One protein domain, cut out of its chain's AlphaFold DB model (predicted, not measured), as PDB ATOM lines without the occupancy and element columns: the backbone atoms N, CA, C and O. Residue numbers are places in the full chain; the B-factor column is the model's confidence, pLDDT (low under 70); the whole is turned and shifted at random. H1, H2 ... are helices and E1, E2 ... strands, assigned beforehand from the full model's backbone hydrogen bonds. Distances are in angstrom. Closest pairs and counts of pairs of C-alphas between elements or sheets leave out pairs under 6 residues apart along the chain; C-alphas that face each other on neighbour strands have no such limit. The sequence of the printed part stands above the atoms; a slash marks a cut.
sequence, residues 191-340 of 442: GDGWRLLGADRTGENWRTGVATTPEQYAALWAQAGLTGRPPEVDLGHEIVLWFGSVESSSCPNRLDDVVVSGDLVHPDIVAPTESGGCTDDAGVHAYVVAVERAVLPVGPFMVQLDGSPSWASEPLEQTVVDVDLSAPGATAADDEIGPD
ATOM      1  N   GLY A 191    -108.722 472.388  -6.014       96.81
ATOM      2  CA  GLY A 191    -107.325 472.441  -5.597       96.81
ATOM      3  C   GLY A 191    -106.437 471.711  -6.606       96.81
ATOM      4  O   GLY A 191    -106.828 471.516  -7.762       96.81
ATOM      5  N   ASP A 192    -105.234 471.324  -6.194       96.75
ATOM      6  CA  ASP A 192    -104.306 470.613  -7.071       96.75
ATOM      7  C   ASP A 192    -104.829 469.194  -7.351       96.75
ATOM      8  O   ASP A 192    -104.878 468.339  -6.472       96.75
ATOM      9  N   GLY A 193    -105.245 468.934  -8.595       97.00
ATOM     10  CA  GLY A 193    -105.711 467.614  -9.028       97.00
ATOM     11  C   GLY A 193    -107.129 467.237  -8.588       97.00
ATOM     12  O   GLY A 193    -107.524 466.091  -8.791       97.00
ATOM     13  N   TRP A 194    -107.919 468.158  -8.028       98.50
ATOM     14  CA  TRP A 194    -109.316 467.887  -7.677       98.50
ATOM     15  C   TRP A 194    -110.232 469.104  -7.845       98.50
ATOM     16  O   TRP A 194    -109.801 470.259  -7.855       98.50
ATOM     17  N   ARG A 195    -111.540 468.846  -7.950       98.50
ATOM     18  CA  ARG A 195    -112.587 469.878  -7.953       98.50
ATOM     19  C   ARG A 195    -113.894 469.404  -7.338       98.50
ATOM     20  O   ARG A 195    -114.308 468.263  -7.529       98.50
ATOM     21  N   LEU A 196    -114.589 470.310  -6.659       98.56
ATOM     22  CA  LEU A 196    -115.892 470.064  -6.054       98.56
ATOM     23  C   LEU A 196    -116.991 470.005  -7.124       98.56
ATOM     24  O   LEU A 196    -117.133 470.912  -7.948       98.56
ATOM     25  N   LEU A 197    -117.794 468.943  -7.094       98.56
ATOM     26  CA  LEU A 197    -118.956 468.741  -7.966       98.56
ATOM     27  C   LEU A 197    -120.258 469.107  -7.250       98.56
ATOM     28  O   LEU A 197    -121.173 469.654  -7.866       98.56
ATOM     29  N   GLY A 198    -120.337 468.837  -5.950       97.69
ATOM     30  CA  GLY A 198    -121.470 469.222  -5.120       97.69
ATOM     31  C   GLY A 198    -121.217 468.943  -3.647       97.69
ATOM     32  O   GLY A 198    -120.422 468.068  -3.307       97.69
ATOM     33  N   ALA A 199    -121.900 469.699  -2.792       96.69
ATOM     34  CA  ALA A 199    -121.953 469.447  -1.364       96.69
ATOM     35  C   ALA A 199    -123.334 469.819  -0.816       96.69
ATOM     36  O   ALA A 199    -123.906 470.826  -1.246       96.69
ATOM     37  N   ASP A 200    -123.881 468.995   0.075       95.38
ATOM     38  CA  ASP A 200    -125.152 469.254   0.760       95.38
ATOM     39  C   ASP A 200    -125.277 468.393   2.027       95.38
ATOM     40  O   ASP A 200    -124.616 467.361   2.168       95.38
ATOM     41  N   ARG A 201    -126.179 468.776   2.933       93.62
ATOM     42  CA  ARG A 201    -126.492 468.039   4.165       93.62
ATOM     43  C   ARG A 201    -127.399 466.831   3.901       93.62
ATOM     44  O   ARG A 201    -128.524 466.750   4.400       93.62
ATOM     45  N   THR A 202    -126.934 465.912   3.058       94.94
ATOM     46  CA  THR A 202    -127.655 464.715   2.600       94.94
ATOM     47  C   THR A 202    -126.752 463.476   2.569       94.94
ATOM     48  O   THR A 202    -125.553 463.567   2.815       94.94
ATOM     49  N   GLY A 203    -127.330 462.315   2.241       91.94
ATOM     50  CA  GLY A 203    -126.604 461.048   2.100       91.94
ATOM     51  C   GLY A 203    -126.492 460.262   3.406       91.94
ATOM     52  O   GLY A 203    -127.189 460.547   4.380       91.94
ATOM     53  N   GLU A 204    -125.643 459.239   3.394       89.38
ATOM     54  CA  GLU A 204    -125.269 458.457   4.577       89.38
ATOM     55  C   GLU A 204    -124.011 459.048   5.234       89.38
ATOM     56  O   GLU A 204    -123.144 459.593   4.547       89.38
ATOM     57  N   ASN A 205    -123.914 458.945   6.561       88.12
ATOM     58  CA  ASN A 205    -122.708 459.297   7.308       88.12
ATOM     59  C   ASN A 205    -121.688 458.159   7.282       88.12
ATOM     60  O   ASN A 205    -122.040 456.991   7.133       88.12
ATOM     61  N   TRP A 206    -120.423 458.518   7.491       86.38
ATOM     62  CA  TRP A 206    -119.306 457.585   7.601       86.38
ATOM     63  C   TRP A 206    -119.132 456.692   6.365       86.38
ATOM     64  O   TRP A 206    -118.700 455.547   6.471       86.38
ATOM     65  N   ARG A 207    -119.482 457.220   5.184       90.25
ATOM     66  CA  ARG A 207    -119.371 456.524   3.896       90.25
ATOM     67  C   ARG A 207    -118.325 457.144   2.999       90.25
ATOM     68  O   ARG A 207    -118.144 458.362   2.978       90.25
ATOM     69  N   THR A 208    -117.710 456.294   2.195       94.19
ATOM     70  CA  THR A 208    -116.930 456.703   1.035       94.19
ATOM     71  C   THR A 208    -117.467 456.001  -0.206       94.19
ATOM     72  O   THR A 208    -118.184 455.010  -0.114       94.19
ATOM     73  N   GLY A 209    -117.195 456.548  -1.385       95.38
ATOM     74  CA  GLY A 209    -117.609 455.917  -2.632       95.38
ATOM     75  C   GLY A 209    -116.762 456.374  -3.804       95.38
ATOM     76  O   GLY A 209    -116.240 457.490  -3.802       95.38
ATOM     77  N   VAL A 210    -116.653 455.515  -4.817       97.81
ATOM     78  CA  VAL A 210    -115.856 455.760  -6.025       97.81
ATOM     79  C   VAL A 210    -116.696 455.474  -7.264       97.81
ATOM     80  O   VAL A 210    -117.420 454.484  -7.330       97.81
ATOM     81  N   ALA A 211    -116.585 456.334  -8.274       98.25
ATOM     82  CA  ALA A 211    -117.191 456.124  -9.578       98.25
ATOM     83  C   ALA A 211    -116.200 456.402 -10.712       98.25
ATOM     84  O   ALA A 211    -115.558 457.452 -10.772       98.25
ATOM     85  N   THR A 212    -116.126 455.461 -11.654       98.19
ATOM     86  CA  THR A 212    -115.230 455.521 -12.824       98.19
ATOM     87  C   THR A 212    -115.980 455.483 -14.155       98.19
ATOM     88  O   THR A 212    -115.394 455.738 -15.208       98.19
ATOM     89  N   THR A 213    -117.288 455.210 -14.118       97.94
ATOM     90  CA  THR A 213    -118.184 455.168 -15.280       97.94
ATOM     91  C   THR A 213    -119.366 456.132 -15.115       97.94
ATOM     92  O   THR A 213    -119.698 456.520 -13.990       97.94
ATOM     93  N   PRO A 214    -120.032 456.547 -16.212       97.94
ATOM     94  CA  PRO A 214    -121.213 457.409 -16.129       97.94
ATOM     95  C   PRO A 214    -122.341 456.816 -15.277       97.94
ATOM     96  O   PRO A 214    -123.021 457.546 -14.555       97.94
ATOM     97  N   GLU A 215    -122.540 455.500 -15.349       97.62
ATOM     98  CA  GLU A 215    -123.551 454.776 -14.581       97.62
ATOM     99  C   GLU A 215    -123.227 454.784 -13.083       97.62
ATOM    100  O   GLU A 215    -124.102 455.111 -12.277       97.62
ATOM    101  N   GLN A 216    -121.969 454.512 -12.716       97.81
ATOM    102  CA  GLN A 216    -121.505 454.592 -11.328       97.81
ATOM    103  C   GLN A 216    -121.633 456.018 -10.785       97.81
ATOM    104  O   GLN A 216    -122.119 456.209  -9.677       97.81
ATOM    105  N   TYR A 217    -121.271 457.034 -11.573       98.31
ATOM    106  CA  TYR A 217    -121.353 458.426 -11.127       98.31
ATOM    107  C   TYR A 217    -122.801 458.858 -10.873       98.31
ATOM    108  O   TYR A 217    -123.095 459.503  -9.868       98.31
ATOM    109  N   ALA A 218    -123.736 458.453 -11.737       97.88
ATOM    110  CA  ALA A 218    -125.156 458.707 -11.513       97.88
ATOM    111  C   ALA A 218    -125.682 458.011 -10.244       97.88
ATOM    112  O   ALA A 218    -126.489 458.600  -9.521       97.88
ATOM    113  N   ALA A 219    -125.231 456.783  -9.966       96.75
ATOM    114  CA  ALA A 219    -125.596 456.053  -8.754       96.75
ATOM    115  C   ALA A 219    -125.013 456.709  -7.492       96.75
ATOM    116  O   ALA A 219    -125.757 456.969  -6.549       96.75
ATOM    117  N   LEU A 220    -123.722 457.050  -7.507       97.12
ATOM    118  CA  LEU A 220    -123.015 457.709  -6.408       97.12
ATOM    119  C   LEU A 220    -123.619 459.085  -6.090       97.12
ATOM    120  O   LEU A 220    -123.864 459.394  -4.929       97.12
ATOM    121  N   TRP A 221    -123.976 459.878  -7.105       98.25
ATOM    122  CA  TRP A 221    -124.681 461.151  -6.908       98.25
ATOM    123  C   TRP A 221    -126.043 460.974  -6.219       98.25
ATOM    124  O   TRP A 221    -126.422 461.769  -5.359       98.25
ATOM    125  N   ALA A 222    -126.785 459.921  -6.581       97.25
ATOM    126  CA  ALA A 222    -128.065 459.604  -5.956       97.25
ATOM    127  C   ALA A 222    -127.904 459.099  -4.511       97.25
ATOM    128  O   ALA A 222    -128.718 459.456  -3.662       97.25
ATOM    129  N   GLN A 223    -126.864 458.309  -4.226       95.38
ATOM    130  CA  GLN A 223    -126.535 457.834  -2.875       95.38
ATOM    131  C   GLN A 223    -126.116 458.981  -1.953       95.38
ATOM    132  O   GLN A 223    -126.611 459.075  -0.833       95.38
ATOM    133  N   ALA A 224    -125.316 459.923  -2.462       96.50
ATOM    134  CA  ALA A 224    -124.980 461.161  -1.762       96.50
ATOM    135  C   ALA A 224    -126.212 462.050  -1.483       96.50
ATOM    136  O   ALA A 224    -126.127 463.020  -0.734       96.50
ATOM    137  N   GLY A 225    -127.370 461.743  -2.083       96.88
ATOM    138  CA  GLY A 225    -128.623 462.474  -1.896       96.88
ATOM    139  C   GLY A 225    -128.644 463.858  -2.548       96.88
ATOM    140  O   GLY A 225    -129.579 464.624  -2.309       96.88
ATOM    141  N   LEU A 226    -127.651 464.176  -3.385       96.88
ATOM    142  CA  LEU A 226    -127.527 465.485  -4.012       96.88
ATOM    143  C   LEU A 226    -128.641 465.705  -5.038       96.88
ATOM    144  O   LEU A 226    -128.919 464.878  -5.914       96.88
ATOM    145  N   THR A 227    -129.289 466.863  -4.955       94.00
ATOM    146  CA  THR A 227    -130.383 467.205  -5.868       94.00
ATOM    147  C   THR A 227    -129.868 467.773  -7.193       94.00
ATOM    148  O   THR A 227    -128.769 468.312  -7.294       94.00
ATOM    149  N   GLY A 228    -130.684 467.668  -8.244       93.38
ATOM    150  CA  GLY A 228    -130.346 468.202  -9.565       93.38
ATOM    151  C   GLY A 228    -129.578 467.223 -10.453       93.38
ATOM    152  O   GLY A 228    -129.561 466.017 -10.219       93.38
ATOM    153  N   ARG A 229    -129.022 467.747 -11.550       95.19
ATOM    154  CA  ARG A 229    -128.241 466.958 -12.509       95.19
ATOM    155  C   ARG A 229    -126.759 467.007 -12.103       95.19
ATOM    156  O   ARG A 229    -126.268 468.127 -11.955       95.19
ATOM    157  N   PRO A 230    -126.054 465.861 -12.015       96.31
ATOM    158  CA  PRO A 230    -124.618 465.848 -11.748       96.31
ATOM    159  C   PRO A 230    -123.855 466.693 -12.789       96.31
ATOM    160  O   PRO A 230    -124.164 466.579 -13.986       96.31
ATOM    161  N   PRO A 231    -122.883 467.536 -12.383       97.75
ATOM    162  CA  PRO A 231    -122.001 468.241 -13.313       97.75
ATOM    163  C   PRO A 231    -121.231 467.281 -14.223       97.75
ATOM    164  O   PRO A 231    -120.978 466.139 -13.847       97.75
ATOM    165  N   GLU A 232    -120.831 467.742 -15.409       97.81
ATOM    166  CA  GLU A 232    -120.034 466.928 -16.333       97.81
ATOM    167  C   GLU A 232    -118.617 466.670 -15.777       97.81
ATOM    168  O   GLU A 232    -117.977 467.550 -15.188       97.81
ATOM    169  N   VAL A 233    -118.140 465.439 -15.964       98.31
ATOM    170  CA  VAL A 233    -116.819 464.951 -15.544       98.31
ATOM    171  C   VAL A 233    -116.186 464.233 -16.725       98.31
ATOM    172  O   VAL A 233    -116.847 463.415 -17.373       98.31
ATOM    173  N   ASP A 234    -114.923 464.537 -17.022       98.06
ATOM    174  CA  ASP A 234    -114.175 463.784 -18.025       98.06
ATOM    175  C   ASP A 234    -113.624 462.519 -17.370       98.06
ATOM    176  O   ASP A 234    -112.476 462.470 -16.940       98.06
ATOM    177  N   LEU A 235    -114.449 461.473 -17.307       98.00
ATOM    178  CA  LEU A 235    -114.078 460.193 -16.691       98.00
ATOM    179  C   LEU A 235    -112.893 459.492 -17.390       98.00
ATOM    180  O   LEU A 235    -112.361 458.506 -16.878       98.00
ATOM    181  N   GLY A 236    -112.454 459.996 -18.550       97.88
ATOM    182  CA  GLY A 236    -111.202 459.591 -19.178       97.88
ATOM    183  C   GLY A 236    -109.965 460.095 -18.430       97.88
ATOM    184  O   GLY A 236    -108.942 459.417 -18.447       97.88
ATOM    185  N   HIS A 237    -110.049 461.234 -17.746       98.12
ATOM    186  CA  HIS A 237    -108.930 461.865 -17.034       98.12
ATOM    187  C   HIS A 237    -109.177 462.017 -15.531       98.12
ATOM    188  O   HIS A 237    -108.222 462.175 -14.777       98.12
ATOM    189  N   GLU A 238    -110.427 461.918 -15.098       98.62
ATOM    190  CA  GLU A 238    -110.866 462.067 -13.715       98.62
ATOM    191  C   GLU A 238    -111.584 460.789 -13.240       98.62
ATOM    192  O   GLU A 238    -112.080 459.995 -14.045       98.62
ATOM    193  N   ILE A 239    -111.662 460.607 -11.925       98.56
ATOM    194  CA  ILE A 239    -112.636 459.742 -11.248       98.56
ATOM    195  C   ILE A 239    -113.507 460.606 -10.334       98.56
ATOM    196  O   ILE A 239    -113.155 461.752 -10.058       98.56
ATOM    197  N   VAL A 240    -114.630 460.075  -9.859       98.69
ATOM    198  CA  VAL A 240    -115.478 460.768  -8.882       98.69
ATOM    199  C   VAL A 240    -115.399 460.068  -7.536       98.69
ATOM    200  O   VAL A 240    -115.564 458.851  -7.476       98.69
ATOM    201  N   LEU A 241    -115.193 460.845  -6.474       98.38
ATOM    202  CA  LEU A 241    -115.223 460.381  -5.090       98.38
ATOM    203  C   LEU A 241    -116.392 461.025  -4.340       98.38
ATOM    204  O   LEU A 241    -116.742 462.181  -4.594       98.38
ATOM    205  N   TRP A 242    -116.977 460.282  -3.405       97.62
ATOM    206  CA  TRP A 242    -117.930 460.789  -2.419       97.62
ATOM    207  C   TRP A 242    -117.385 460.581  -1.011       97.62
ATOM    208  O   TRP A 242    -116.928 459.492  -0.675       97.62
ATOM    209  N   PHE A 243    -117.486 461.629  -0.200       96.31
ATOM    210  CA  PHE A 243    -117.199 461.631   1.225       96.31
ATOM    211  C   PHE A 243    -118.484 461.975   1.994       96.31
ATOM    212  O   PHE A 243    -118.978 463.103   1.917       96.31
ATOM    213  N   GLY A 244    -119.057 460.996   2.693       94.31
ATOM    214  CA  GLY A 244    -120.202 461.152   3.591       94.31
ATOM    215  C   GLY A 244    -119.743 461.502   5.004       94.31
ATOM    216  O   GLY A 244    -119.660 460.633   5.866       94.31
ATOM    217  N   SER A 245    -119.418 462.771   5.236       91.31
ATOM    218  CA  SER A 245    -118.973 463.290   6.532       91.31
ATOM    219  C   SER A 245    -120.132 463.444   7.520       91.31
ATOM    220  O   SER A 245    -121.307 463.499   7.147       91.31
ATOM    221  N   VAL A 246    -119.778 463.587   8.795       88.00
ATOM    222  CA  VAL A 246    -120.665 464.112   9.837       88.00
ATOM    223  C   VAL A 246    -120.346 465.580  10.089       88.00
ATOM    224  O   VAL A 246    -119.182 465.966  10.077       88.00
ATOM    225  N   GLU A 247    -121.376 466.395  10.295       86.88
ATOM    226  CA  GLU A 247    -121.275 467.825  10.581       86.88
ATOM    227  C   GLU A 247    -122.291 468.213  11.665       86.88
ATOM    228  O   GLU A 247    -123.462 467.844  11.583       86.88
ATOM    229  N   SER A 248    -121.872 468.993  12.664       85.38
ATOM    230  CA  SER A 248    -122.790 469.623  13.624       85.38
ATOM    231  C   SER A 248    -123.278 470.970  13.087       85.38
ATOM    232  O   SER A 248    -122.538 471.692  12.418       85.38
ATOM    233  N   SER A 249    -124.513 471.377  13.398       83.44
ATOM    234  CA  SER A 249    -125.030 472.647  12.871       83.44
ATOM    235  C   SER A 249    -124.298 473.886  13.404       83.44
ATOM    236  O   SER A 249    -124.292 474.912  12.719       83.44
ATOM    237  N   SER A 250    -123.664 473.780  14.576       80.25
ATOM    238  CA  SER A 250    -122.805 474.817  15.169       80.25
ATOM    239  C   SER A 250    -121.341 474.714  14.742       80.25
ATOM    240  O   SER A 250    -120.606 475.690  14.890       80.25
ATOM    241  N   CYS A 251    -120.944 473.588  14.142       84.94
ATOM    242  CA  CYS A 251    -119.620 473.371  13.581       84.94
ATOM    243  C   CYS A 251    -119.695 472.989  12.102       84.94
ATOM    244  O   CYS A 251    -119.525 471.815  11.770       84.94
ATOM    245  N   PRO A 252    -119.993 473.949  11.206       87.25
ATOM    246  CA  PRO A 252    -119.990 473.671   9.782       87.25
ATOM    247  C   PRO A 252    -118.583 473.286   9.328       87.25
ATOM    248  O   PRO A 252    -117.621 473.994   9.616       87.25
ATOM    249  N   ASN A 253    -118.498 472.195   8.583       89.25
ATOM    250  CA  ASN A 253    -117.281 471.665   8.009       89.25
ATOM    251  C   ASN A 253    -117.054 472.240   6.610       89.25
ATOM    252  O   ASN A 253    -117.974 472.647   5.890       89.25
ATOM    253  N   ARG A 254    -115.794 472.239   6.198       93.25
ATOM    254  CA  ARG A 254    -115.343 472.688   4.888       93.25
ATOM    255  C   ARG A 254    -114.355 471.667   4.347       93.25
ATOM    256  O   ARG A 254    -113.472 471.236   5.072       93.25
ATOM    257  N   LEU A 255    -114.511 471.281   3.087       95.94
ATOM    258  CA  LEU A 255    -113.512 470.469   2.398       95.94
ATOM    259  C   LEU A 255    -112.419 471.393   1.856       95.94
ATOM    260  O   LEU A 255    -112.683 472.140   0.913       95.94
ATOM    261  N   ASP A 256    -111.221 471.353   2.424       95.62
ATOM    262  CA  ASP A 256    -110.109 472.199   1.983       95.62
ATOM    263  C   ASP A 256    -109.261 471.554   0.899       95.62
ATOM    264  O   ASP A 256    -108.803 472.258  -0.004       95.62
ATOM    265  N   ASP A 257    -109.112 470.231   0.945       97.00
ATOM    266  CA  ASP A 257    -108.302 469.491  -0.014       97.00
ATOM    267  C   ASP A 257    -108.761 468.034  -0.176       97.00
ATOM    268  O   ASP A 257    -109.574 467.516   0.594       97.00
ATOM    269  N   VAL A 258    -108.219 467.357  -1.187       97.50
ATOM    270  CA  VAL A 258    -108.246 465.897  -1.309       97.50
ATOM    271  C   VAL A 258    -106.806 465.411  -1.292       97.50
ATOM    272  O   VAL A 258    -106.049 465.630  -2.236       97.50
ATOM    273  N   VAL A 259    -106.432 464.742  -0.211       96.62
ATOM    274  CA  VAL A 259    -105.054 464.351   0.070       96.62
ATOM    275  C   VAL A 259    -104.814 462.925  -0.405       96.62
ATOM    276  O   VAL A 259    -105.627 462.025  -0.190       96.62
ATOM    277  N   VAL A 260    -103.657 462.718  -1.034       95.19
ATOM    278  CA  VAL A 260    -103.151 461.397  -1.414       95.19
ATOM    279  C   VAL A 260    -101.879 461.114  -0.620       95.19
ATOM    280  O   VAL A 260    -100.865 461.791  -0.796       95.19
ATOM    281  N   SER A 261    -101.927 460.109   0.251       91.44
ATOM    282  CA  SER A 261    -100.823 459.705   1.122       91.44
ATOM    283  C   SER A 261    -100.541 458.215   0.951       91.44
ATOM    284  O   SER A 261    -101.285 457.365   1.434       91.44
ATOM    285  N   GLY A 262     -99.468 457.881   0.230       92.06
ATOM    286  CA  GLY A 262     -99.167 456.490  -0.112       92.06
ATOM    287  C   GLY A 262    -100.243 455.893  -1.022       92.06
ATOM    288  O   GLY A 262    -100.405 456.339  -2.154       92.06
ATOM    289  N   ASP A 263    -100.942 454.879  -0.526       93.62
ATOM    290  CA  ASP A 263    -102.083 454.202  -1.149       93.62
ATOM    291  C   ASP A 263    -103.440 454.676  -0.594       93.62
ATOM    292  O   ASP A 263    -104.474 454.111  -0.934       93.62
ATOM    293  N   LEU A 264    -103.472 455.729   0.228       92.88
ATOM    294  CA  LEU A 264    -104.698 456.294   0.787       92.88
ATOM    295  C   LEU A 264    -105.085 457.604   0.096       92.88
ATOM    296  O   LEU A 264    -104.262 458.505  -0.061       92.88
ATOM    297  N   VAL A 265    -106.364 457.731  -0.252       96.12
ATOM    298  CA  VAL A 265    -107.009 458.976  -0.674       96.12
ATOM    299  C   VAL A 265    -108.042 459.369   0.378       96.12
ATOM    300  O   VAL A 265    -108.924 458.579   0.708       96.12
ATOM    301  N   HIS A 266    -107.969 460.583   0.906       95.19
ATOM    302  CA  HIS A 266    -108.915 461.053   1.918       95.19
ATOM    303  C   HIS A 266    -109.196 462.550   1.756       95.19
ATOM    304  O   HIS A 266    -108.394 463.269   1.156       95.19
ATOM    305  N   PRO A 267    -110.340 463.048   2.242       95.38
ATOM    306  CA  PRO A 267    -110.599 464.473   2.247       95.38
ATOM    307  C   PRO A 267    -109.821 465.140   3.391       95.38
ATOM    308  O   PRO A 267    -109.591 464.533   4.438       95.38
ATOM    309  N   ASP A 268    -109.436 466.397   3.199       94.06
ATOM    310  CA  ASP A 268    -109.043 467.297   4.284       94.06
ATOM    311  C   ASP A 268    -110.276 468.118   4.677       94.06
ATOM    312  O   ASP A 268    -110.588 469.148   4.070       94.06
ATOM    313  N   ILE A 269    -111.068 467.574   5.606       91.44
ATOM    314  CA  ILE A 269    -112.281 468.221   6.112       91.44
ATOM    315  C   ILE A 269    -111.926 468.962   7.389       91.44
ATOM    316  O   ILE A 269    -111.635 468.360   8.419       91.44
ATOM    317  N   VAL A 270    -112.020 470.280   7.324       89.31
ATOM    318  CA  VAL A 270    -111.718 471.175   8.434       89.31
ATOM    319  C   VAL A 270    -113.006 471.720   9.036       89.31
ATOM    320  O   VAL A 270    -113.987 471.966   8.330       89.31
ATOM    321  N   ALA A 271    -112.995 471.973  10.342       86.06
ATOM    322  CA  ALA A 271    -114.027 472.742  11.025       86.06
ATOM    323  C   ALA A 271    -113.488 474.166  11.257       86.06
ATOM    324  O   ALA A 271    -112.794 474.395  12.247       86.06
ATOM    325  N   PRO A 272    -113.762 475.142  10.368       80.94
ATOM    326  CA  PRO A 272    -113.260 476.516  10.482       80.94
ATOM    327  C   PRO A 272    -113.946 477.326  11.604       80.94
ATOM    328  O   PRO A 272    -114.202 478.522  11.468       80.94
ATOM    329  N   THR A 273    -114.331 476.674  12.698       66.69
ATOM    330  CA  THR A 273    -115.159 477.242  13.760       66.69
ATOM    331  C   THR A 273    -114.325 478.066  14.723       66.69
ATOM    332  O   THR A 273    -113.302 477.608  15.227       66.69
ATOM    333  N   GLU A 274    -114.792 479.277  15.024       60.06
ATOM    334  CA  GLU A 274    -114.014 480.243  15.796       60.06
ATOM    335  C   GLU A 274    -114.084 480.067  17.322       60.06
ATOM    336  O   GLU A 274    -113.225 480.642  17.983       60.06
ATOM    337  N   SER A 275    -115.019 479.302  17.908       55.56
ATOM    338  CA  SER A 275    -115.016 478.981  19.356       55.56
ATOM    339  C   SER A 275    -116.167 478.057  19.779       55.56
ATOM    340  O   SER A 275    -117.242 478.109  19.187       55.56
ATOM    341  N   GLY A 276    -115.954 477.291  20.859       57.19
ATOM    342  CA  GLY A 276    -117.034 476.906  21.777       57.19
ATOM    343  C   GLY A 276    -117.614 475.496  21.674       57.19
ATOM    344  O   GLY A 276    -118.743 475.310  22.107       57.19
ATOM    345  N   GLY A 277    -116.884 474.509  21.147       65.44
ATOM    346  CA  GLY A 277    -117.383 473.131  21.044       65.44
ATOM    347  C   GLY A 277    -118.592 472.980  20.107       65.44
ATOM    348  O   GLY A 277    -119.280 473.936  19.757       65.44
ATOM    349  N   CYS A 278    -118.845 471.754  19.662       77.31
ATOM    350  CA  CYS A 278    -119.961 471.473  18.763       77.31
ATOM    351  C   CYS A 278    -121.210 471.071  19.547       77.31
ATOM    352  O   CYS A 278    -121.137 470.399  20.575       77.31
ATOM    353  N   THR A 279    -122.374 471.467  19.045       79.94
ATOM    354  CA  THR A 279    -123.668 471.002  19.541       79.94
ATOM    355  C   THR A 279    -123.831 469.515  19.249       79.94
ATOM    356  O   THR A 279    -123.372 469.016  18.221       79.94
ATOM    357  N   ASP A 280    -124.518 468.804  20.143       79.25
ATOM    358  CA  ASP A 280    -124.811 467.370  20.007       79.25
ATOM    359  C   ASP A 280    -125.964 467.122  19.014       79.25
ATOM    360  O   ASP A 280    -127.040 466.625  19.343       79.25
ATOM    361  N   ASP A 281    -125.777 467.599  17.785       84.75
ATOM    362  CA  ASP A 281    -126.735 467.536  16.681       84.75
ATOM    363  C   ASP A 281    -126.059 467.125  15.367       84.75
ATOM    364  O   ASP A 281    -126.422 467.587  14.283       84.75
ATOM    365  N   ALA A 282    -125.071 466.240  15.490       83.81
ATOM    366  CA  ALA A 282    -124.362 465.606  14.389       83.81
ATOM    367  C   ALA A 282    -125.327 465.129  13.283       83.81
ATOM    368  O   ALA A 282    -126.180 464.262  13.491       83.81
ATOM    369  N   GLY A 283    -125.183 465.710  12.093       87.75
ATOM    370  CA  GLY A 283    -125.947 465.409  10.888       87.75
ATOM    371  C   GLY A 283    -125.050 464.976   9.730       87.75
ATOM    372  O   GLY A 283    -123.827 465.017   9.817       87.75
ATOM    373  N   VAL A 284    -125.668 464.542   8.635       92.19
ATOM    374  CA  VAL A 284    -124.960 464.096   7.424       92.19
ATOM    375  C   VAL A 284    -124.497 465.289   6.586       92.19
ATOM    376  O   VAL A 284    -125.229 466.273   6.463       92.19
ATOM    377  N   HIS A 285    -123.317 465.188   5.973       94.31
ATOM    378  CA  HIS A 285    -122.831 466.128   4.963       94.31
ATOM    379  C   HIS A 285    -122.083 465.370   3.862       94.31
ATOM    380  O   HIS A 285    -121.051 464.748   4.103       94.31
ATOM    381  N   ALA A 286    -122.603 465.419   2.640       96.62
ATOM    382  CA  ALA A 286    -121.967 464.836   1.471       96.62
ATOM    383  C   ALA A 286    -121.059 465.855   0.778       96.62
ATOM    384  O   ALA A 286    -121.517 466.945   0.447       96.62
ATOM    385  N   TYR A 287    -119.828 465.457   0.456       97.69
ATOM    386  CA  TYR A 287    -118.965 466.130  -0.519       97.69
ATOM    387  C   TYR A 287    -118.711 465.187  -1.693       97.69
ATOM    388  O   TYR A 287    -118.245 464.066  -1.502       97.69
ATOM    389  N   VAL A 288    -119.014 465.624  -2.915       98.50
ATOM    390  CA  VAL A 288    -118.742 464.866  -4.143       98.50
ATOM    391  C   VAL A 288    -117.731 465.639  -4.976       98.50
ATOM    392  O   VAL A 288    -117.969 466.797  -5.326       98.50
ATOM    393  N   VAL A 289    -116.607 465.005  -5.304       98.75
ATOM    394  CA  VAL A 289    -115.460 465.625  -5.986       98.75
ATOM    395  C   VAL A 289    -115.052 464.837  -7.225       98.75
ATOM    396  O   VAL A 289    -115.212 463.621  -7.273       98.75
ATOM    397  N   ALA A 290    -114.504 465.522  -8.226       98.75
ATOM    398  CA  ALA A 290    -113.714 464.892  -9.277       98.75
ATOM    399  C   ALA A 290    -112.234 464.974  -8.897       98.75
ATOM    400  O   ALA A 290    -111.785 466.028  -8.450       98.75
ATOM    401  N   VAL A 291    -111.498 463.883  -9.096       98.56
ATOM    402  CA  VAL A 291    -110.057 463.781  -8.830       98.56
ATOM    403  C   VAL A 291    -109.351 463.319 -10.095       98.56
ATOM    404  O   VAL A 291    -109.779 462.357 -10.736       98.56
ATOM    405  N   GLU A 292    -108.280 464.003 -10.475       98.50
ATOM    406  CA  GLU A 292    -107.465 463.654 -11.630       98.50
ATOM    407  C   GLU A 292    -106.765 462.311 -11.413       98.50
ATOM    408  O   GLU A 292    -106.120 462.058 -10.399       98.50
ATOM    409  N   ARG A 293    -106.797 461.446 -12.422       97.88
ATOM    410  CA  ARG A 293    -106.124 460.140 -12.367       97.88
ATOM    411  C   ARG A 293    -104.615 460.257 -12.190       97.88
ATOM    412  O   ARG A 293    -103.996 459.379 -11.607       97.88
ATOM    413  N   ALA A 294    -104.033 461.353 -12.679       97.06
ATOM    414  CA  ALA A 294    -102.600 461.614 -12.608       97.06
ATOM    415  C   ALA A 294    -102.081 461.819 -11.175       97.06
ATOM    416  O   ALA A 294    -100.871 461.708 -10.973       97.06
ATOM    417  N   VAL A 295    -102.963 462.118 -10.212       96.38
ATOM    418  CA  VAL A 295    -102.597 462.271  -8.795       96.38
ATOM    419  C   VAL A 295    -102.938 461.042  -7.947       96.38
ATOM    420  O   VAL A 295    -102.530 460.984  -6.792       96.38
ATOM    421  N   LEU A 296    -103.649 460.053  -8.502       97.06
ATOM    422  CA  LEU A 296    -104.010 458.835  -7.775       97.06
ATOM    423  C   LEU A 296    -102.792 457.930  -7.528       97.06
ATOM    424  O   LEU A 296    -101.853 457.924  -8.335       97.06
ATOM    425  N   PRO A 297    -102.829 457.099  -6.471       96.38
ATOM    426  CA  PRO A 297    -101.846 456.041  -6.286       96.38
ATOM    427  C   PRO A 297    -101.814 455.074  -7.478       96.38
ATOM    428  O   PRO A 297    -102.824 454.816  -8.134       96.38
ATOM    429  N   VAL A 298    -100.630 454.520  -7.753       93.56
ATOM    430  CA  VAL A 298    -100.455 453.477  -8.772       93.56
ATOM    431  C   VAL A 298    -100.730 452.116  -8.138       93.56
ATOM    432  O   VAL A 298     -99.971 451.681  -7.272       93.56
ATOM    433  N   GLY A 299    -101.755 451.418  -8.624       88.06
ATOM    434  CA  GLY A 299    -102.184 450.120  -8.093       88.06
ATOM    435  C   GLY A 299    -103.456 450.220  -7.249       88.06
ATOM    436  O   GLY A 299    -104.163 451.222  -7.357       88.06
ATOM    437  N   PRO A 300    -103.765 449.183  -6.451       93.62
ATOM    438  CA  PRO A 300    -104.857 449.247  -5.496       93.62
ATOM    439  C   PRO A 300    -104.642 450.387  -4.505       93.62
ATOM    440  O   PRO A 300    -103.506 450.676  -4.126       93.62
ATOM    441  N   PHE A 301    -105.731 451.016  -4.096       95.69
ATOM    442  CA  PHE A 301    -105.710 452.104  -3.129       95.69
ATOM    443  C   PHE A 301    -107.018 452.129  -2.352       95.69
ATOM    444  O   PHE A 301    -107.985 451.449  -2.705       95.69
ATOM    445  N   MET A 302    -107.058 452.931  -1.297       94.38
ATOM    446  CA  MET A 302    -108.228 453.034  -0.443       94.38
ATOM    447  C   MET A 302    -108.712 454.467  -0.357       94.38
ATOM    448  O   MET A 302    -107.937 455.415  -0.470       94.38
ATOM    449  N   VAL A 303    -110.010 454.610  -0.127       94.50
ATOM    450  CA  VAL A 303    -110.662 455.885   0.133       94.50
ATOM    451  C   VAL A 303    -111.233 455.857   1.545       94.50
ATOM    452  O   VAL A 303    -111.980 454.944   1.893       94.50
ATOM    453  N   GLN A 304    -110.873 456.845   2.362       91.62
ATOM    454  CA  GLN A 304    -111.364 457.003   3.738       91.62
ATOM    455  C   GLN A 304    -111.753 458.456   4.003       91.62
ATOM    456  O   GLN A 304    -111.441 459.342   3.214       91.62
ATOM    457  N   LEU A 305    -112.465 458.700   5.103       88.94
ATOM    458  CA  LEU A 305    -112.852 460.052   5.522       88.94
ATOM    459  C   LEU A 305    -111.757 460.803   6.284       88.94
ATOM    460  O   LEU A 305    -111.893 462.003   6.482       88.94
ATOM    461  N   ASP A 306    -110.696 460.115   6.697       81.50
ATOM    462  CA  ASP A 306    -109.593 460.682   7.465       81.50
ATOM    463  C   ASP A 306    -108.276 460.020   7.023       81.50
ATOM    464  O   ASP A 306    -108.271 458.878   6.559       81.50
ATOM    465  N   GLY A 307    -107.173 460.758   7.140       72.25
ATOM    466  CA  GLY A 307    -105.810 460.281   6.910       72.25
ATOM    467  C   GLY A 307    -105.212 459.543   8.110       72.25
ATOM    468  O   GLY A 307    -104.168 458.904   7.979       72.25
ATOM    469  N   SER A 308    -105.863 459.616   9.276       62.03
ATOM    470  CA  SER A 308    -105.546 458.802  10.450       62.03
ATOM    471  C   SER A 308    -106.774 458.012  10.908       62.03
ATOM    472  O   SER A 308    -107.903 458.467  10.719       62.03
ATOM    473  N   PRO A 309    -106.605 456.842  11.542       52.00
ATOM    474  CA  PRO A 309    -107.714 456.200  12.224       52.00
ATOM    475  C   PRO A 309    -108.025 457.020  13.482       52.00
ATOM    476  O   PRO A 309    -107.433 456.812  14.533       52.00
ATOM    477  N   SER A 310    -108.877 458.031  13.370       45.06
ATOM    478  CA  SER A 310    -109.159 458.946  14.471       45.06
ATOM    479  C   SER A 310    -110.342 458.475  15.334       45.06
ATOM    480  O   SER A 310    -111.118 457.597  14.961       45.06
ATOM    481  N   TRP A 311    -110.404 459.060  16.533       41.00
ATOM    482  CA  TRP A 311    -111.209 458.890  17.759       41.00
ATOM    483  C   TRP A 311    -112.707 458.549  17.656       41.00
ATOM    484  O   TRP A 311    -113.378 458.458  18.685       41.00
ATOM    485  N   ALA A 312    -113.266 458.380  16.463       43.16
ATOM    486  CA  ALA A 312    -114.669 458.043  16.305       43.16
ATOM    487  C   ALA A 312    -114.905 456.585  16.728       43.16
ATOM    488  O   ALA A 312    -114.552 455.637  16.028       43.16
ATOM    489  N   SER A 313    -115.596 456.391  17.849       42.75
ATOM    490  CA  SER A 313    -116.223 455.125  18.268       42.75
ATOM    491  C   SER A 313    -117.281 454.590  17.280       42.75
ATOM    492  O   SER A 313    -118.058 453.703  17.620       42.75
ATOM    493  N   GLU A 314    -117.339 455.148  16.071       53.94
ATOM    494  CA  GLU A 314    -118.314 454.884  15.023       53.94
ATOM    495  C   GLU A 314    -117.650 454.098  13.883       53.94
ATOM    496  O   GLU A 314    -116.435 454.195  13.684       53.94
ATOM    497  N   PRO A 315    -118.413 453.295  13.122       55.62
ATOM    498  CA  PRO A 315    -117.866 452.507  12.030       55.62
ATOM    499  C   PRO A 315    -117.414 453.433  10.895       55.62
ATOM    500  O   PRO A 315    -118.202 453.792  10.024       55.62
ATOM    501  N   LEU A 316    -116.140 453.822  10.904       65.62
ATOM    502  CA  LEU A 316    -115.489 454.382   9.726       65.62
ATOM    503  C   LEU A 316    -115.495 453.307   8.630       65.62
ATOM    504  O   LEU A 316    -115.083 452.173   8.872       65.62
ATOM    505  N   GLU A 317    -115.986 453.650   7.442       75.25
ATOM    506  CA  GLU A 317    -115.921 452.782   6.267       75.25
ATOM    507  C   GLU A 317    -114.706 453.142   5.411       75.25
ATOM    508  O   GLU A 317    -114.458 454.312   5.105       75.25
ATOM    509  N   GLN A 318    -113.965 452.119   4.998       87.12
ATOM    510  CA  GLN A 318    -112.923 452.223   3.988       87.12
ATOM    511  C   GLN A 318    -113.467 451.643   2.683       87.12
ATOM    512  O   GLN A 318    -113.898 450.494   2.669       87.12
ATOM    513  N   THR A 319    -113.439 452.412   1.594       92.94
ATOM    514  CA  THR A 319    -113.681 451.858   0.255       92.94
ATOM    515  C   THR A 319    -112.354 451.402  -0.330       92.94
ATOM    516  O   THR A 319    -111.426 452.202  -0.437       92.94
ATOM    517  N   VAL A 320    -112.261 450.141  -0.736       94.31
ATOM    518  CA  VAL A 320    -111.105 449.594  -1.452       94.31
ATOM    519  C   VAL A 320    -111.350 449.694  -2.948       94.31
ATOM    520  O   VAL A 320    -112.447 449.421  -3.436       94.31
ATOM    521  N   VAL A 321    -110.311 450.099  -3.670       96.69
ATOM    522  CA  VAL A 321    -110.241 450.060  -5.126       96.69
ATOM    523  C   VAL A 321    -109.154 449.061  -5.498       96.69
ATOM    524  O   VAL A 321    -107.970 449.345  -5.343       96.69
ATOM    525  N   ASP A 322    -109.544 447.892  -6.003       95.69
ATOM    526  CA  ASP A 322    -108.633 446.758  -6.244       95.69
ATOM    527  C   ASP A 322    -107.821 446.868  -7.546       95.69
ATOM    528  O   ASP A 322    -106.977 446.019  -7.858       95.69
ATOM    529  N   VAL A 323    -108.068 447.912  -8.334       95.75
ATOM    530  CA  VAL A 323    -107.476 448.113  -9.659       95.75
ATOM    531  C   VAL A 323    -106.745 449.444  -9.767       95.75
ATOM    532  O   VAL A 323    -107.090 450.431  -9.128       95.75
ATOM    533  N   ASP A 324    -105.749 449.488 -10.650       96.44
ATOM    534  CA  ASP A 324    -105.035 450.720 -10.973       96.44
ATOM    535  C   ASP A 324    -105.907 451.648 -11.837       96.44
ATOM    536  O   ASP A 324    -106.201 451.352 -13.002       96.44
ATOM    537  N   LEU A 325    -106.295 452.795 -11.272       96.75
ATOM    538  CA  LEU A 325    -107.074 453.831 -11.955       96.75
ATOM    539  C   LEU A 325    -106.229 455.012 -12.457       96.75
ATOM    540  O   LEU A 325    -106.793 455.935 -13.056       96.75
ATOM    541  N   SER A 326    -104.903 454.988 -12.274       95.44
ATOM    542  CA  SER A 326    -104.004 456.095 -12.641       95.44
ATOM    543  C   SER A 326    -103.893 456.315 -14.158       95.44
ATOM    544  O   SER A 326    -103.597 457.416 -14.632       95.44
ATOM    545  N   ALA A 327    -104.175 455.280 -14.956       95.19
ATOM    546  CA  ALA A 327    -104.159 455.367 -16.411       95.19
ATOM    547  C   ALA A 327    -105.434 456.037 -16.969       95.19
ATOM    548  O   ALA A 327    -106.547 455.714 -16.538       95.19
ATOM    549  N   PRO A 328    -105.320 456.906 -17.995       96.25
ATOM    550  CA  PRO A 328    -106.483 457.507 -18.635       96.25
ATOM    551  C   PRO A 328    -107.482 456.466 -19.160       96.25
ATOM    552  O   PRO A 328    -107.114 455.539 -19.884       96.25
ATOM    553  N   GLY A 329    -108.757 456.646 -18.816       94.81
ATOM    554  CA  GLY A 329    -109.866 455.784 -19.225       94.81
ATOM    555  C   GLY A 329    -109.940 454.428 -18.519       94.81
ATOM    556  O   GLY A 329    -110.764 453.609 -18.921       94.81
ATOM    557  N   ALA A 330    -109.112 454.171 -17.501       96.12
ATOM    558  CA  ALA A 330    -109.229 452.964 -16.688       96.12
ATOM    559  C   ALA A 330    -110.566 452.949 -15.924       96.12
ATOM    560  O   ALA A 330    -110.994 453.956 -15.368       96.12
ATOM    561  N   THR A 331    -111.238 451.810 -15.877       96.62
ATOM    562  CA  THR A 331    -112.518 451.656 -15.172       96.62
ATOM    563  C   THR A 331    -112.428 450.484 -14.219       96.62
ATOM    564  O   THR A 331    -111.721 449.527 -14.528       96.62
ATOM    565  N   ALA A 332    -113.198 450.533 -13.141       95.69
ATOM    566  CA  ALA A 332    -113.385 449.417 -12.226       95.69
ATOM    567  C   ALA A 332    -114.830 448.908 -12.307       95.69
ATOM    568  O   ALA A 332    -115.769 449.702 -12.454       95.69
ATOM    569  N   ALA A 333    -115.003 447.595 -12.232       94.56
ATOM    570  CA  ALA A 333    -116.300 446.964 -12.042       94.56
ATOM    571  C   ALA A 333    -116.801 447.139 -10.596       94.56
ATOM    572  O   ALA A 333    -116.047 447.500  -9.697       94.56
ATOM    573  N   ASP A 334    -118.091 446.882 -10.370       89.31
ATOM    574  CA  ASP A 334    -118.722 447.051  -9.050       89.31
ATOM    575  C   ASP A 334    -118.215 446.042  -7.999       89.31
ATOM    576  O   ASP A 334    -118.466 446.225  -6.817       89.31
ATOM    577  N   ASP A 335    -117.540 444.965  -8.410       91.88
ATOM    578  CA  ASP A 335    -116.862 444.013  -7.520       91.88
ATOM    579  C   ASP A 335    -115.373 444.335  -7.301       91.88
ATOM    580  O   ASP A 335    -114.728 443.663  -6.504       91.88
ATOM    581  N   GLU A 336    -114.844 445.358  -7.981       95.19
ATOM    582  CA  GLU A 336    -113.475 445.883  -7.823       95.19
ATOM    583  C   GLU A 336    -113.446 447.202  -7.018       95.19
ATOM    584  O   GLU A 336    -112.372 447.745  -6.749       95.19
ATOM    585  N   ILE A 337    -114.622 447.738  -6.668       93.75
ATOM    586  CA  ILE A 337    -114.823 448.879  -5.770       93.75
ATOM    587  C   ILE A 337    -115.843 448.459  -4.718       93.75
ATOM    588  O   ILE A 337    -116.984 448.150  -5.057       93.75
ATOM    589  N   GLY A 338    -115.486 448.528  -3.443       90.62
ATOM    590  CA  GLY A 338    -116.447 448.222  -2.392       90.62
ATOM    591  C   GLY A 338    -115.947 448.529  -0.993       90.62
ATOM    592  O   GLY A 338    -114.773 448.864  -0.821       90.62
ATOM    593  N   PRO A 339    -116.833 448.425   0.010       88.25
ATOM    594  CA  PRO A 339    -116.424 448.527   1.397       88.25
ATOM    595  C   PRO A 339    -115.437 447.406   1.728       88.25
ATOM    596  O   PRO A 339    -115.619 446.255   1.322       88.25
ATOM    597  N   ASP A 340    -114.412 447.730   2.503       87.00
ATOM    598  CA  ASP A 340    -113.549 446.735   3.119       87.00
ATOM    599  C   ASP A 340    -114.288 446.077   4.295       87.00
ATOM    600  O   ASP A 340    -114.364 446.609   5.402       87.00
TER     601      ASP A 340
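This is residues 191 to 340 of the 442 residues of an uncharacterized protein of Georgenia subflava (UniProt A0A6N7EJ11). Two sheets lie partly face to face as a sandwich with crossed strands, and the one helix, H1, packs along the other face of the twisted sheet E1 E6 E3 E2. The second sheet, E4 E5 E7 E8 E9, is twisted and curled too; E4 comes near E1 at one side, while E8 and E9 come near E2 at the other. The printed part has 150 residues, with one named helix and nine named strands in the order E1 E2 H1 E3 E4 E5 E6 E7 E8 E9; the sheet E1 E6 E3 E2 is antiparallel, the other mixed. The class is mostly strand, though only 66 residues, under half, are in named elements. The whole is compact, with a radius of gyration of the C-alphas of 14.8 A and spans of 46 by 34 by 28 A.

E1, residues 194 to 200, is an edge strand, antiparallel to E6, residues 283 to 292; N 197 and O 288 are 2.8 A apart. E2, residues 207 to 211, is the other edge strand, antiparallel to E3, residues 238 to 247, with N 211 and O 240 at 2.8 A. H1, residues 214 to 223, is on this sheet at a height over the sheet of 8.5 A, two layers with the helix on one face; it lies over E3 and runs along the strands, at 4 degrees to E3 on the local plane. Every O i to N i+4 pair of H1 is within hydrogen-bond range. E6 and E3 are antiparallel, with N 241 and O 289 at 2.9 A. E4, residues 254 to 261, and E5, residues 264 to 270, form a hairpin with N 256 and O 268 at 2.8 A. E5 is parallel to E7, residues 301 to 303, with N 265 and O 302 at 2.8 A. E7, E8, residues 319 to 321, and E9, residues 337 to 339, make a meander, each strand the antiparallel neighbour of the one before; N 303 and O 319 are 2.8 A apart, and N 320 and O 338 are 2.8 A apart. The strands of the two sheets of the sandwich stand at 38 degrees. Between the sheets, the closest C-alphas of E1 and E4, Trp 194 and Val 258, are 6.8 A apart, and those of E2 and E8, Thr 208 and Thr 319, 5.9 A.

E1 begins at C-alpha 194, (-109.316, 467.887, -7.677), and measures 18.0 A. H1 measures 14.3 A, E3 27.1 A, E4 19.8 A, E5 18.1 A and E6 29.2 A. E9 ends at C-alpha 339, (-116.424, 448.527, 1.397).

The C-alphas farthest apart, of Gly 276 and Gly 329, are 46.7 A apart. The printed part has no cut. The links H1 to E3, E5 to E6, E7 to E8 and E8 to E9 are long. The mean pLDDT of the printed part is 89.9; residues 273 to 277 and 308 to 316 are under 70.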